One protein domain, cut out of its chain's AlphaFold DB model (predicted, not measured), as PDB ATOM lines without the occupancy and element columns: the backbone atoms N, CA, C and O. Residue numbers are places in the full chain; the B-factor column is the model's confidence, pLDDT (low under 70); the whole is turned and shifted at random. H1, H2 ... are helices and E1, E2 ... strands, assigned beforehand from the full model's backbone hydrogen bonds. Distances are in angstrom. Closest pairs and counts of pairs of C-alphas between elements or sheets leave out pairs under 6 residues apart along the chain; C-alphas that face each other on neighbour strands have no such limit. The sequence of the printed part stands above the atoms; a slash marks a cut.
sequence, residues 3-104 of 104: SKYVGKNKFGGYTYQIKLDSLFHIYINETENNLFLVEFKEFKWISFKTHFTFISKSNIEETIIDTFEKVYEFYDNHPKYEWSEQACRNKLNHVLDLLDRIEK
ATOM      1  N   SER A   3     209.477 -25.720   3.885       93.94
ATOM      2  CA  SER A   3     210.107 -24.476   3.438       93.94
ATOM      3  C   SER A   3     211.623 -24.636   3.450       93.94
ATOM      4  O   SER A   3     212.174 -25.119   4.434       93.94
ATOM      5  N   LYS A   4     212.302 -24.213   2.383       93.88
ATOM      6  CA  LYS A   4     213.768 -24.169   2.309       93.88
ATOM      7  C   LYS A   4     214.241 -22.746   2.579       93.88
ATOM      8  O   LYS A   4     213.760 -21.802   1.954       93.88
ATOM      9  N   TYR A   5     215.148 -22.577   3.532       92.00
ATOM     10  CA  TYR A   5     215.723 -21.270   3.839       92.00
ATOM     11  C   TYR A   5     216.757 -20.908   2.769       92.00
ATOM     12  O   TYR A   5     217.563 -21.744   2.369       92.00
ATOM     13  N   VAL A   6     216.730 -19.654   2.310       85.31
ATOM     14  CA  VAL A   6     217.563 -19.176   1.188       85.31
ATOM     15  C   VAL A   6     219.034 -19.001   1.589       85.31
ATOM     16  O   VAL A   6     219.929 -19.157   0.765       85.31
ATOM     17  N   GLY A   7     219.299 -18.685   2.859       86.12
ATOM     18  CA  GLY A   7     220.654 -18.521   3.383       86.12
ATOM     19  C   GLY A   7     221.265 -19.835   3.867       86.12
ATOM     20  O   GLY A   7     220.555 -20.716   4.357       86.12
ATOM     21  N   LYS A   8     222.599 -19.921   3.795       92.38
ATOM     22  CA  LYS A   8     223.344 -20.987   4.466       92.38
ATOM     23  C   LYS A   8     223.134 -20.905   5.976       92.38
ATOM     24  O   LYS A   8     223.135 -19.825   6.566       92.38
ATOM     25  N   ASN A   9     222.954 -22.060   6.595       94.06
ATOM     26  CA  ASN A   9     222.845 -22.202   8.034       94.06
ATOM     27  C   ASN A   9     224.237 -22.146   8.697       94.06
ATOM     28  O   ASN A   9     225.268 -22.072   8.027       94.06
ATOM     29  N   LYS A  10     224.280 -22.209  10.034       93.75
ATOM     30  CA  LYS A  10     225.536 -22.166  10.814       93.75
ATOM     31  C   LYS A  10     226.490 -23.350  10.566       93.75
ATOM     32  O   LYS A  10     227.594 -23.343  11.092       93.75
ATOM     33  N   PHE A  11     226.045 -24.363   9.825       93.00
ATOM     34  CA  PHE A  11     226.801 -25.553   9.432       93.00
ATOM     35  C   PHE A  11     227.214 -25.533   7.951       93.00
ATOM     36  O   PHE A  11     227.721 -26.538   7.459       93.00
ATOM     37  N   GLY A  12     226.965 -24.423   7.243       90.62
ATOM     38  CA  GLY A  12     227.429 -24.164   5.878       90.62
ATOM     39  C   GLY A  12     226.575 -24.745   4.739       90.62
ATOM     40  O   GLY A  12     226.862 -24.436   3.576       90.62
ATOM     41  N   GLY A  13     225.512 -25.502   5.046       93.62
ATOM     42  CA  GLY A  13     224.505 -25.994   4.087       93.62
ATOM     43  C   GLY A  13     223.161 -25.257   4.182       93.62
ATOM     44  O   GLY A  13     223.067 -24.213   4.828       93.62
ATOM     45  N   TYR A  14     222.104 -25.775   3.550       95.00
ATOM     46  CA  TYR A  14     220.748 -25.212   3.647       95.00
ATOM     47  C   TYR A  14     219.946 -25.776   4.830       95.00
ATOM     48  O   TYR A  14     220.206 -26.868   5.331       95.00
ATOM     49  N   THR A  15     218.936 -25.035   5.290       97.12
ATOM     50  CA  THR A  15     217.962 -25.547   6.269       97.12
ATOM     51  C   THR A  15     216.612 -25.761   5.603       97.12
ATOM     52  O   THR A  15     216.035 -24.830   5.038       97.12
ATOM     53  N   TYR A  16     216.083 -26.972   5.736       97.38
ATOM     54  CA  TYR A  16     214.697 -27.295   5.440       97.38
ATOM     55  C   TYR A  16     213.895 -27.257   6.741       97.38
ATOM     56  O   TYR A  16     214.256 -27.893   7.730       97.38
ATOM     57  N   GLN A  17     212.804 -26.504   6.755       97.38
ATOM     58  CA  GLN A  17     211.856 -26.458   7.858       97.38
ATOM     59  C   GLN A  17     210.570 -27.169   7.451       97.38
ATOM     60  O   GLN A  17     209.937 -26.801   6.461       97.38
ATOM     61  N   ILE A  18     210.130 -28.135   8.255       97.81
ATOM     62  CA  ILE A  18     208.823 -28.775   8.109       97.81
ATOM     63  C   ILE A  18     207.970 -28.383   9.310       97.81
ATOM     64  O   ILE A  18     208.236 -28.782  10.442       97.81
ATOM     65  N   LYS A  19     206.913 -27.610   9.066       96.00
ATOM     66  CA  LYS A  19     205.889 -27.322  10.079       96.00
ATOM     67  C   LYS A  19     204.851 -28.439  10.098       96.00
ATOM     68  O   LYS A  19     204.125 -28.607   9.103       96.00
ATOM     69  N   LEU A  20     204.788 -29.186  11.200       94.44
ATOM     70  CA  LEU A  20     203.765 -30.206  11.419       94.44
ATOM     71  C   LEU A  20     202.435 -29.527  11.751       94.44
ATOM     72  O   LEU A  20     201.464 -29.715  11.013       94.44
ATOM     73  N   ASP A  21     202.459 -28.627  12.730       91.25
ATOM     74  CA  ASP A  21     201.364 -27.747  13.148       91.25
ATOM     75  C   ASP A  21     201.925 -26.385  13.631       91.25
ATOM     76  O   ASP A  21     203.006 -25.977  13.197       91.25
ATOM     77  N   SER A  22     201.182 -25.640  14.460       90.31
ATOM     78  CA  SER A  22     201.614 -24.349  15.024       90.31
ATOM     79  C   SER A  22     202.641 -24.460  16.158       90.31
ATOM     80  O   SER A  22     203.286 -23.468  16.493       90.31
ATOM     81  N   LEU A  23     202.747 -25.628  16.788       93.06
ATOM     82  CA  LEU A  23     203.641 -25.927  17.901       93.06
ATOM     83  C   LEU A  23     204.887 -26.666  17.417       93.06
ATOM     84  O   LEU A  23     205.996 -26.289  17.774       93.06
ATOM     85  N   PHE A  24     204.737 -27.709  16.607       95.56
ATOM     86  CA  PHE A  24     205.823 -28.626  16.286       95.56
ATOM     87  C   PHE A  24     206.444 -28.366  14.920       95.56
ATOM     88  O   PHE A  24     205.791 -28.427  13.872       95.56
ATOM     89  N   HIS A  25     207.752 -28.129  14.935       96.81
ATOM     90  CA  HIS A  25     208.567 -27.872  13.759       96.81
ATOM     91  C   HIS A  25     209.765 -28.823  13.723       96.81
ATOM     92  O   HIS A  25     210.449 -29.030  14.726       96.81
ATOM     93  N   ILE A  26     210.063 -29.343  12.541       98.25
ATOM     94  CA  ILE A  26     211.287 -30.082  12.247       98.25
ATOM     95  C   ILE A  26     212.224 -29.140  11.494       98.25
ATOM     96  O   ILE A  26     211.802 -28.466  10.552       98.25
ATOM     97  N   TYR A  27     213.492 -29.118  11.888       98.12
ATOM     98  CA  TYR A  27     214.568 -28.453  11.163       98.12
ATOM     99  C   TYR A  27     215.559 -29.505  10.683       98.12
ATOM    100  O   TYR A  27     216.137 -30.213  11.500       98.12
ATOM    101  N   ILE A  28     215.763 -29.597   9.375       98.12
ATOM    102  CA  ILE A  28     216.757 -30.466   8.749       98.12
ATOM    103  C   ILE A  28     217.854 -29.553   8.215       98.12
ATOM    104  O   ILE A  28     217.643 -28.795   7.270       98.12
ATOM    105  N   ASN A  29     219.004 -29.569   8.879       98.12
ATOM    106  CA  ASN A  29     220.123 -28.689   8.585       98.12
ATOM    107  C   ASN A  29     221.198 -29.469   7.838       98.12
ATOM    108  O   ASN A  29     221.871 -30.314   8.423       98.12
ATOM    109  N   GLU A  30     221.375 -29.168   6.561       96.75
ATOM    110  CA  GLU A  30     222.495 -29.673   5.777       96.75
ATOM    111  C   GLU A  30     223.810 -29.075   6.294       96.75
ATOM    112  O   GLU A  30     223.868 -27.908   6.702       96.75
ATOM    113  N   THR A  31     224.860 -29.885   6.276       95.50
ATOM    114  CA  THR A  31     226.223 -29.525   6.677       95.50
ATOM    115  C   THR A  31     227.156 -29.527   5.467       95.50
ATOM    116  O   THR A  31     226.862 -30.156   4.456       95.50
ATOM    117  N   GLU A  32     228.327 -28.898   5.583       92.69
ATOM    118  CA  GLU A  32     229.356 -28.892   4.521       92.69
ATOM    119  C   GLU A  32     229.843 -30.287   4.091       92.69
ATOM    120  O   GLU A  32     230.376 -30.440   2.996       92.69
ATOM    121  N   ASN A  33     229.632 -31.313   4.921       90.69
ATOM    122  CA  ASN A  33     230.050 -32.690   4.650       90.69
ATOM    123  C   ASN A  33     228.912 -33.569   4.094       90.69
ATOM    124  O   ASN A  33     228.980 -34.791   4.225       90.69
ATOM    125  N   ASN A  34     227.857 -32.973   3.522       88.25
ATOM    126  CA  ASN A  34     226.666 -33.674   3.014       88.25
ATOM    127  C   ASN A  34     225.972 -34.559   4.070       88.25
ATOM    128  O   ASN A  34     225.409 -35.605   3.759       88.25
ATOM    129  N   LEU A  35     226.040 -34.148   5.339       96.19
ATOM    130  CA  LEU A  35     225.280 -34.744   6.441       96.19
ATOM    131  C   LEU A  35     224.121 -33.833   6.820       96.19
ATOM    132  O   LEU A  35     224.218 -32.616   6.641       96.19
ATOM    133  N   PHE A  36     223.092 -34.393   7.450       97.88
ATOM    134  CA  PHE A  36     221.949 -33.632   7.938       97.88
ATOM    135  C   PHE A  36     221.843 -33.700   9.460       97.88
ATOM    136  O   PHE A  36     221.676 -34.775  10.030       97.88
ATOM    137  N   LEU A  37     221.897 -32.549  10.132       98.00
ATOM    138  CA  LEU A  37     221.497 -32.425  11.531       98.00
ATOM    139  C   LEU A  37     219.999 -32.129  11.598       98.00
ATOM    140  O   LEU A  37     219.555 -31.026  11.262       98.00
ATOM    141  N   VAL A  38     219.239 -33.096  12.095       98.50
ATOM    142  CA  VAL A  38     217.803 -32.964  12.317       98.50
ATOM    143  C   VAL A  38     217.540 -32.517  13.748       98.50
ATOM    144  O   VAL A  38     218.095 -33.069  14.698       98.50
ATOM    145  N   GLU A  39     216.659 -31.535  13.913       98.44
ATOM    146  CA  GLU A  39     216.168 -31.067  15.204       98.44
ATOM    147  C   GLU A  39     214.635 -31.044  15.205       98.44
ATOM    148  O   GLU A  39     214.017 -30.311  14.427       98.44
ATOM    149  N   PHE A  40     214.014 -31.788  16.119       98.12
ATOM    150  CA  PHE A  40     212.575 -31.714  16.359       98.12
ATOM    151  C   PHE A  40     212.288 -30.768  17.525       98.12
ATOM    152  O   PHE A  40     212.758 -30.981  18.649       98.12
ATOM    153  N   LYS A  41     211.548 -29.690  17.253       97.69
ATOM    154  CA  LYS A  41     211.347 -28.580  18.187       97.69
ATOM    155  C   LYS A  41     209.875 -28.273  18.400       97.69
ATOM    156  O   LYS A  41     209.088 -28.238  17.461       97.69
ATOM    157  N   GLU A  42     209.543 -27.949  19.638       95.94
ATOM    158  CA  GLU A  42     208.252 -27.402  20.035       95.94
ATOM    159  C   GLU A  42     208.395 -25.904  20.313       95.94
ATOM    160  O   GLU A  42     209.214 -25.481  21.135       95.94
ATOM    161  N   PHE A  43     207.594 -25.098  19.627       93.31
ATOM    162  CA  PHE A  43     207.450 -23.679  19.880       93.31
ATOM    163  C   PHE A  43     206.776 -23.461  21.235       93.31
ATOM    164  O   PHE A  43     205.652 -23.891  21.492       93.31
ATOM    165  N   LYS A  44     207.481 -22.751  22.107       91.75
ATOM    166  CA  LYS A  44     206.949 -22.108  23.304       91.75
ATOM    167  C   LYS A  44     206.909 -20.612  23.010       91.75
ATOM    168  O   LYS A  44     207.734 -20.132  22.253       91.75
ATOM    169  N   TRP A  45     205.979 -19.876  23.611       80.56
ATOM    170  CA  TRP A  45     205.611 -18.481  23.295       80.56
ATOM    171  C   TRP A  45     206.730 -17.523  22.809       80.56
ATOM    172  O   TRP A  45     206.462 -16.673  21.966       80.56
ATOM    173  N   ILE A  46     207.974 -17.672  23.285       86.19
ATOM    174  CA  ILE A  46     209.153 -16.904  22.840       86.19
ATOM    175  C   ILE A  46     210.402 -17.757  22.527       86.19
ATOM    176  O   ILE A  46     211.480 -17.213  22.299       86.19
ATOM    177  N   SER A  47     210.317 -19.087  22.575       91.00
ATOM    178  CA  SER A  47     211.478 -19.978  22.475       91.00
ATOM    179  C   SER A  47     211.142 -21.310  21.807       91.00
ATOM    180  O   SER A  47     209.988 -21.641  21.555       91.00
ATOM    181  N   PHE A  48     212.167 -22.103  21.509       93.25
ATOM    182  CA  PHE A  48     211.991 -23.471  21.036       93.25
ATOM    183  C   PHE A  48     212.557 -24.448  22.060       93.25
ATOM    184  O   PHE A  48     213.712 -24.317  22.467       93.25
ATOM    185  N   LYS A  49     211.760 -25.448  22.445       95.38
ATOM    186  CA  LYS A  49     212.237 -26.619  23.180       95.38
ATOM    187  C   LYS A  49     212.594 -27.707  22.175       95.38
ATOM    188  O   LYS A  49     211.721 -28.169  21.448       95.38
ATOM    189  N   THR A  50     213.852 -28.132  22.146       97.19
ATOM    190  CA  THR A  50     214.265 -29.304  21.367       97.19
ATOM    191  C   THR A  50     213.877 -30.573  22.117       97.19
ATOM    192  O   THR A  50     214.250 -30.733  23.279       97.19
ATOM    193  N   HIS A  51     213.125 -31.460  21.468       96.50
ATOM    194  CA  HIS A  51     212.750 -32.763  22.029       96.50
ATOM    195  C   HIS A  51     213.781 -33.831  21.691       96.50
ATOM    196  O   HIS A  51     214.175 -34.593  22.567       96.50
ATOM    197  N   PHE A  52     214.279 -33.841  20.454       97.62
ATOM    198  CA  PHE A  52     215.402 -34.685  20.064       97.62
ATOM    199  C   PHE A  52     216.200 -34.077  18.910       97.62
ATOM    200  O   PHE A  52     215.721 -33.212  18.168       97.62
ATOM    201  N   THR A  53     217.425 -34.573  18.761       98.06
ATOM    202  CA  THR A  53     218.309 -34.291  17.630       98.06
ATOM    203  C   THR A  53     218.980 -35.569  17.167       98.06
ATOM    204  O   THR A  53     219.341 -36.398  18.003       98.06
ATOM    205  N   PHE A  54     219.225 -35.703  15.870       98.06
ATOM    206  CA  PHE A  54     220.068 -36.773  15.345       98.06
ATOM    207  C   PHE A  54     220.785 -36.329  14.072       98.06
ATOM    208  O   PHE A  54     220.426 -35.322  13.460       98.06
ATOM    209  N   ILE A  55     221.824 -37.072  13.702       97.81
ATOM    210  CA  ILE A  55     222.566 -36.859  12.461       97.81
ATOM    211  C   ILE A  55     222.185 -37.971  11.494       97.81
ATOM    212  O   ILE A  55     222.323 -39.147  11.829       97.81
ATOM    213  N   SER A  56     221.749 -37.589  10.300       97.50
ATOM    214  CA  SER A  56     221.554 -38.488   9.170       97.50
ATOM    215  C   SER A  56     222.727 -38.365   8.198       97.50
ATOM    216  O   SER A  56     223.223 -37.266   7.934       97.50
ATOM    217  N   LYS A  57     223.179 -39.513   7.688       96.69
ATOM    218  CA  LYS A  57     224.161 -39.613   6.593       96.69
ATOM    219  C   LYS A  57     223.499 -39.951   5.253       96.69
ATOM    220  O   LYS A  57     224.199 -40.145   4.265       96.69
ATOM    221  N   SER A  58     222.179 -40.080   5.258       96.44
ATOM    222  CA  SER A  58     221.360 -40.414   4.102       96.44
ATOM    223  C   SER A  58     221.093 -39.175   3.250       96.44
ATOM    224  O   SER A  58     221.441 -38.057   3.637       96.44
ATOM    225  N   ASN A  59     220.451 -39.351   2.095       95.75
ATOM    226  CA  ASN A  59     219.958 -38.215   1.313       95.75
ATOM    227  C   ASN A  59     218.802 -37.490   2.045       95.75
ATOM    228  O   ASN A  59     218.329 -37.931   3.098       95.75
ATOM    229  N   ILE A  60     218.365 -36.346   1.516       95.44
ATOM    230  CA  ILE A  60     217.328 -35.520   2.149       95.44
ATOM    231  C   ILE A  60     215.968 -36.236   2.235       95.44
ATOM    232  O   ILE A  60     215.294 -36.110   3.255       95.44
ATOM    233  N   GLU A  61     215.582 -37.013   1.223       96.69
ATOM    234  CA  GLU A  61     214.317 -37.758   1.194       96.69
ATOM    235  C   GLU A  61     214.285 -38.831   2.288       96.69
ATOM    236  O   GLU A  61     213.394 -38.825   3.137       96.69
ATOM    237  N   GLU A  62     215.313 -39.678   2.345       97.69
ATOM    238  CA  GLU A  62     215.482 -40.690   3.393       97.69
ATOM    239  C   GLU A  62     215.560 -40.045   4.783       97.69
ATOM    240  O   GLU A  62     214.919 -40.499   5.727       97.69
ATOM    241  N   THR A  63     216.259 -38.912   4.906       98.12
ATOM    242  CA  THR A  63     216.331 -38.159   6.167       98.12
ATOM    243  C   THR A  63     214.955 -37.671   6.621       98.12
ATOM    244  O   THR A  63     214.668 -37.665   7.821       98.12
ATOM    245  N   ILE A  64     214.085 -37.250   5.698       98.00
ATOM    246  CA  ILE A  64     212.708 -36.865   6.023       98.00
ATOM    247  C   ILE A  64     211.921 -38.082   6.507       98.00
ATOM    248  O   ILE A  64     211.251 -37.973   7.534       98.00
ATOM    249  N   ILE A  65     212.019 -39.220   5.817       98.12
ATOM    250  CA  ILE A  65     211.326 -40.462   6.194       98.12
ATOM    251  C   ILE A  65     211.729 -40.885   7.615       98.12
ATOM    252  O   ILE A  65     210.863 -40.953   8.490       98.12
ATOM    253  N   ASP A  66     213.031 -41.017   7.885       97.94
ATOM    254  CA  ASP A  66     213.574 -41.366   9.206       97.94
ATOM    255  C   ASP A  66     213.121 -40.382  10.294       97.94
ATOM    256  O   ASP A  66     212.876 -40.741  11.451       97.94
ATOM    257  N   THR A  67     213.015 -39.098   9.940       98.12
ATOM    258  CA  THR A  67     212.538 -38.080  10.877       98.12
ATOM    259  C   THR A  67     211.071 -38.296  11.231       98.12
ATOM    260  O   THR A  67     210.710 -38.164  12.399       98.12
ATOM    261  N   PHE A  68     210.217 -38.614  10.255       97.88
ATOM    262  CA  PHE A  68     208.794 -38.855  10.499       97.88
ATOM    263  C   PHE A  68     208.562 -40.091  11.368       97.88
ATOM    264  O   PHE A  68     207.717 -40.030  12.260       97.88
ATOM    265  N   GLU A  69     209.350 -41.154  11.189       96.69
ATOM    266  CA  GLU A  69     209.320 -42.325  12.076       96.69
ATOM    267  C   GLU A  69     209.639 -41.931  13.525       96.69
ATOM    268  O   GLU A  69     208.864 -42.215  14.436       96.69
ATOM    269  N   LYS A  70     210.708 -41.157  13.744       97.38
ATOM    270  CA  LYS A  70     211.098 -40.690  15.087       97.38
ATOM    271  C   LYS A  70     210.092 -39.733  15.723       97.38
ATOM    272  O   LYS A  70     209.911 -39.742  16.939       97.38
ATOM    273  N   VAL A  71     209.444 -38.876  14.932       96.81
ATOM    274  CA  VAL A  71     208.373 -38.013  15.453       96.81
ATOM    275  C   VAL A  71     207.140 -38.841  15.808       96.81
ATOM    276  O   VAL A  71     206.507 -38.572  16.829       96.81
ATOM    277  N   TYR A  72     206.806 -39.853  15.007       95.94
ATOM    278  CA  TYR A  72     205.709 -40.763  15.317       95.94
ATOM    279  C   TYR A  72     205.965 -41.509  16.633       95.94
ATOM    280  O   TYR A  72     205.124 -41.455  17.527       95.94
ATOM    281  N   GLU A  73     207.162 -42.080  16.807       95.12
ATOM    282  CA  GLU A  73     207.603 -42.675  18.078       95.12
ATOM    283  C   GLU A  73     207.512 -41.678  19.242       95.12
ATOM    284  O   GLU A  73     207.093 -42.033  20.345       95.12
ATOM    285  N   PHE A  74     207.883 -40.410  19.024       95.25
ATOM    286  CA  PHE A  74     207.746 -39.382  20.051       95.25
ATOM    287  C   PHE A  74     206.283 -39.191  20.471       95.25
ATOM    288  O   PHE A  74     206.014 -39.184  21.670       95.25
ATOM    289  N   TYR A  75     205.340 -39.042  19.536       94.25
ATOM    290  CA  TYR A  75     203.931 -38.847  19.897       94.25
ATOM    291  C   TYR A  75     203.299 -40.087  20.527       94.25
ATOM    292  O   TYR A  75     202.570 -39.935  21.503       94.25
ATOM    293  N   ASP A  76     203.636 -41.292  20.061       93.50
ATOM    294  CA  ASP A  76     203.150 -42.548  20.652       93.50
ATOM    295  C   ASP A  76     203.537 -42.668  22.141       93.50
ATOM    296  O   ASP A  76     202.742 -43.071  22.989       93.50
ATOM    297  N   ASN A  77     204.729 -42.178  22.498       93.12
ATOM    298  CA  ASN A  77     205.208 -42.133  23.881       93.12
ATOM    299  C   ASN A  77     204.698 -40.924  24.697       93.12
ATOM    300  O   ASN A  77     205.033 -40.793  25.878       93.12
ATOM    301  N   HIS A  78     203.917 -40.016  24.105       91.50
ATOM    302  CA  HIS A  78     203.441 -38.793  24.754       91.50
ATOM    303  C   HIS A  78     201.920 -38.634  24.604       91.50
ATOM    304  O   HIS A  78     201.467 -37.905  23.726       91.50
ATOM    305  N   PRO A  79     201.111 -39.159  25.546       85.25
ATOM    306  CA  PRO A  79     199.647 -39.252  25.415       85.25
ATOM    307  C   PRO A  79     198.903 -37.906  25.361       85.25
ATOM    308  O   PRO A  79     197.689 -37.867  25.208       85.25
ATOM    309  N   LYS A  80     199.608 -36.780  25.522       88.25
ATOM    310  CA  LYS A  80     199.049 -35.433  25.320       88.25
ATOM    311  C   LYS A  80     198.988 -35.034  23.845       88.25
ATOM    312  O   LYS A  80     198.378 -34.017  23.529       88.25
ATOM    313  N   TYR A  81     199.662 -35.782  22.980       86.69
ATOM    314  CA  TYR A  81     199.738 -35.537  21.554       86.69
ATOM    315  C   TYR A  81     199.190 -36.765  20.837       86.69
ATOM    316  O   TYR A  81     199.625 -37.880  21.095       86.69
ATOM    317  N   GLU A  82     198.237 -36.559  19.936       85.00
ATOM    318  CA  GLU A  82     197.701 -37.631  19.106       85.00
ATOM    319  C   GLU A  82     198.108 -37.392  17.658       85.00
ATOM    320  O   GLU A  82     197.810 -36.347  17.073       85.00
ATOM    321  N   TRP A  83     198.766 -38.382  17.058       90.69
ATOM    322  CA  TRP A  83     199.032 -38.393  15.628       90.69
ATOM    323  C   TRP A  83     198.738 -39.776  15.074       90.69
ATOM    324  O   TRP A  83     199.544 -40.690  15.200       90.69
ATOM    325  N   SER A  84     197.562 -39.941  14.466       91.75
ATOM    326  CA  SER A  84     197.230 -41.214  13.820       91.75
ATOM    327  C   SER A  84     198.252 -41.559  12.733       91.75
ATOM    328  O   SER A  84     198.724 -40.671  12.016       91.75
ATOM    329  N   GLU A  85     198.522 -42.850  12.551       92.50
ATOM    330  CA  GLU A  85     199.425 -43.346  11.508       92.50
ATOM    331  C   GLU A  85     199.050 -42.802  10.116       92.50
ATOM    332  O   GLU A  85     199.907 -42.326   9.370       92.50
ATOM    333  N   GLN A  86     197.754 -42.772   9.782       94.81
ATOM    334  CA  GLN A  86     197.279 -42.234   8.505       94.81
ATOM    335  C   GLN A  86     197.592 -40.739   8.350       94.81
ATOM    336  O   GLN A  86     198.001 -40.295   7.276       94.81
ATOM    337  N   ALA A  87     197.411 -39.946   9.410       93.38
ATOM    338  CA  ALA A  87     197.744 -38.526   9.385       93.38
ATOM    339  C   ALA A  87     199.257 -38.302   9.242       93.38
ATOM    340  O   ALA A  87     199.664 -37.374   8.539       93.38
ATOM    341  N   CYS A  88     200.079 -39.155   9.862       94.69
ATOM    342  CA  CYS A  88     201.530 -39.153   9.700       94.69
ATOM    343  C   CYS A  88     201.916 -39.423   8.237       94.69
ATOM    344  O   CYS A  88     202.564 -38.583   7.607       94.69
ATOM    345  N   ARG A  89     201.403 -40.511   7.645       96.31
ATOM    346  CA  ARG A  89     201.648 -40.885   6.239       96.31
ATOM    347  C   ARG A  89     201.201 -39.808   5.248       96.31
ATOM    348  O   ARG A  89     201.956 -39.440   4.355       96.31
ATOM    349  N   ASN A  90     200.004 -39.244   5.426       96.19
ATOM    350  CA  ASN A  90     199.500 -38.169   4.563       96.19
ATOM    351  C   ASN A  90     200.412 -36.937   4.602       96.19
ATOM    352  O   ASN A  90     200.661 -36.300   3.577       96.19
ATOM    353  N   LYS A  91     200.910 -36.592   5.792       96.50
ATOM    354  CA  LYS A  91     201.796 -35.447   5.976       96.50
ATOM    355  C   LYS A  91     203.181 -35.706   5.383       96.50
ATOM    356  O   LYS A  91     203.713 -34.794   4.757       96.50
ATOM    357  N   LEU A  92     203.721 -36.913   5.552       97.38
ATOM    358  CA  LEU A  92     204.977 -37.343   4.943       97.38
ATOM    359  C   LEU A  92     204.908 -37.220   3.418       97.38
ATOM    360  O   LEU A  92     205.696 -36.476   2.842       97.38
ATOM    361  N   ASN A  93     203.908 -37.839   2.784       97.50
ATOM    362  CA  ASN A  93     203.734 -37.789   1.329       97.50
ATOM    363  C   ASN A  93     203.644 -36.346   0.820       97.50
ATOM    364  O   ASN A  93     204.325 -35.970  -0.126       97.50
ATOM    365  N   HIS A  94     202.878 -35.497   1.511       96.56
ATOM    366  CA  HIS A  94     202.784 -34.085   1.150       96.56
ATOM    367  C   HIS A  94     204.125 -33.337   1.267       96.56
ATOM    368  O   HIS A  94     204.391 -32.423   0.489       96.56
ATOM    369  N   VAL A  95     204.965 -33.677   2.248       97.31
ATOM    370  CA  VAL A  95     206.302 -33.085   2.389       97.31
ATOM    371  C   VAL A  95     207.225 -33.547   1.265       97.31
ATOM    372  O   VAL A  95     207.922 -32.705   0.706       97.31
ATOM    373  N   LEU A  96     207.200 -34.833   0.908       97.00
ATOM    374  CA  LEU A  96     207.996 -35.377  -0.195       97.00
ATOM    375  C   LEU A  96     207.592 -34.757  -1.543       97.00
ATOM    376  O   LEU A  96     208.453 -34.296  -2.289       97.00
ATOM    377  N   ASP A  97     206.289 -34.598  -1.798       96.69
ATOM    378  CA  ASP A  97     205.781 -33.906  -2.992       96.69
ATOM    379  C   ASP A  97     206.256 -32.446  -3.080       96.69
ATOM    380  O   ASP A  97     206.479 -31.910  -4.166       96.69
ATOM    381  N   LEU A  98     206.361 -31.756  -1.939       95.69
ATOM    382  CA  LEU A  98     206.870 -30.385  -1.895       95.69
ATOM    383  C   LEU A  98     208.385 -30.331  -2.090       95.69
ATOM    384  O   LEU A  98     208.866 -29.364  -2.674       95.69
ATOM    385  N   LEU A  99     209.123 -31.330  -1.602       95.69
ATOM    386  CA  LEU A  99     210.568 -31.415  -1.778       95.69
ATOM    387  C   LEU A  99     210.916 -31.527  -3.265       95.69
ATOM    388  O   LEU A  99     211.686 -30.709  -3.760       95.69
ATOM    389  N   ASP A 100     210.267 -32.443  -3.988       94.31
ATOM    390  CA  ASP A 100     210.460 -32.632  -5.435       94.31
ATOM    391  C   ASP A 100     210.217 -31.336  -6.232       94.31
ATOM    392  O   ASP A 100     210.918 -31.036  -7.194       94.31
ATOM    393  N   ARG A 101     209.266 -30.499  -5.797       92.75
ATOM    394  CA  ARG A 101     208.997 -29.190  -6.419       92.75
ATOM    395  C   ARG A 101     210.029 -28.113  -6.091       92.75
ATOM    396  O   ARG A 101     210.095 -27.129  -6.816       92.75
ATOM    397  N   ILE A 102     210.740 -28.235  -4.971       90.38
ATOM    398  CA  ILE A 102     211.768 -27.276  -4.536       90.38
ATOM    399  C   ILE A 102     213.129 -27.618  -5.154       90.38
ATOM    400  O   ILE A 102     213.953 -26.721  -5.328       90.38
ATOM    401  N   GLU A 103     213.384 -28.897  -5.435       84.38
ATOM    402  CA  GLU A 103     214.652 -29.363  -6.009       84.38
ATOM    403  C   GLU A 103     214.679 -29.379  -7.547       84.38
ATOM    404  O   GLU A 103     215.764 -29.476  -8.123       84.38
ATOM    405  N   LYS A 104     213.522 -29.231  -8.205       73.62
ATOM    406  CA  LYS A 104     213.391 -28.968  -9.651       73.62
ATOM    407  C   LYS A 104     213.592 -27.495  -9.992       73.62
ATOM    408  O   LYS A 104     214.234 -27.238 -11.035       73.62
TER     409      LYS A 104
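This is residues 3 to 104 of the 104 residues of an uncharacterized protein of Sphingobacteriales bacterium (UniProt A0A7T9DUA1). A twisted sheet of four strands has a helical hairpin at one face: H1 packs over E2, E3 and E4, and H2 runs back side by side with H1, only grazing the sheet. The 102 printed residues run E1, E2, E3, E4, H1, H2; the sheet order is E1, E2, E3, E4, all antiparallel, and the class is mixed. The whole is compact, radius of gyration of the C-alphas 13.4 A, spanning 38 by 30 by 22 A.

Start at residues 3 to 4, which pair antiparallel with residues 16 to 17 of E1, residues 12 to 19. E2, residues 24 to 31, E3, residues 36 to 44, and E4, residues 47 to 56, continue a meander, each strand the antiparallel neighbour of the one before. Look for N 16 and O 28 at 2.8 A, N 27 and O 39 at 2.9 A, and N 42 and O 49 at 2.8 A, within hydrogen-bond range. E4 bends by 66 degrees at residue 51. H1, residues 60 to 76, is on the sheet in two layers, a helix on one face, at a height over the sheet of 9.3 A; it runs only just slantwise to the strands, 32 degrees from E2 on the local plane. H2, residues 85 to 103, touches H1, closest C-alphas Glu 61 and Leu 96 at 6.9 A, at a shallow tilt of 24 degrees, opposite ways. Every O i to N i+4 pair is within hydrogen-bond range in H1, and 14 of 15 in H2.

Find C-alpha 12 at (227.429, -24.164, 5.878); E1 runs 22.2 A, E2 22.6 A, E3 24.4 A and E4 24.9 A. H1 runs 24.3 A from C-alpha 60 at (217.328, -35.520, 2.149), and H2 runs 27.1 A to C-alpha 103 at (214.652, -29.363, -6.009).

The farthest C-alphas, Pro 79 and Lys 104, are 39.0 A apart. The printed part has no cut, no link is long, and no printed residue is under 70 in pLDDT.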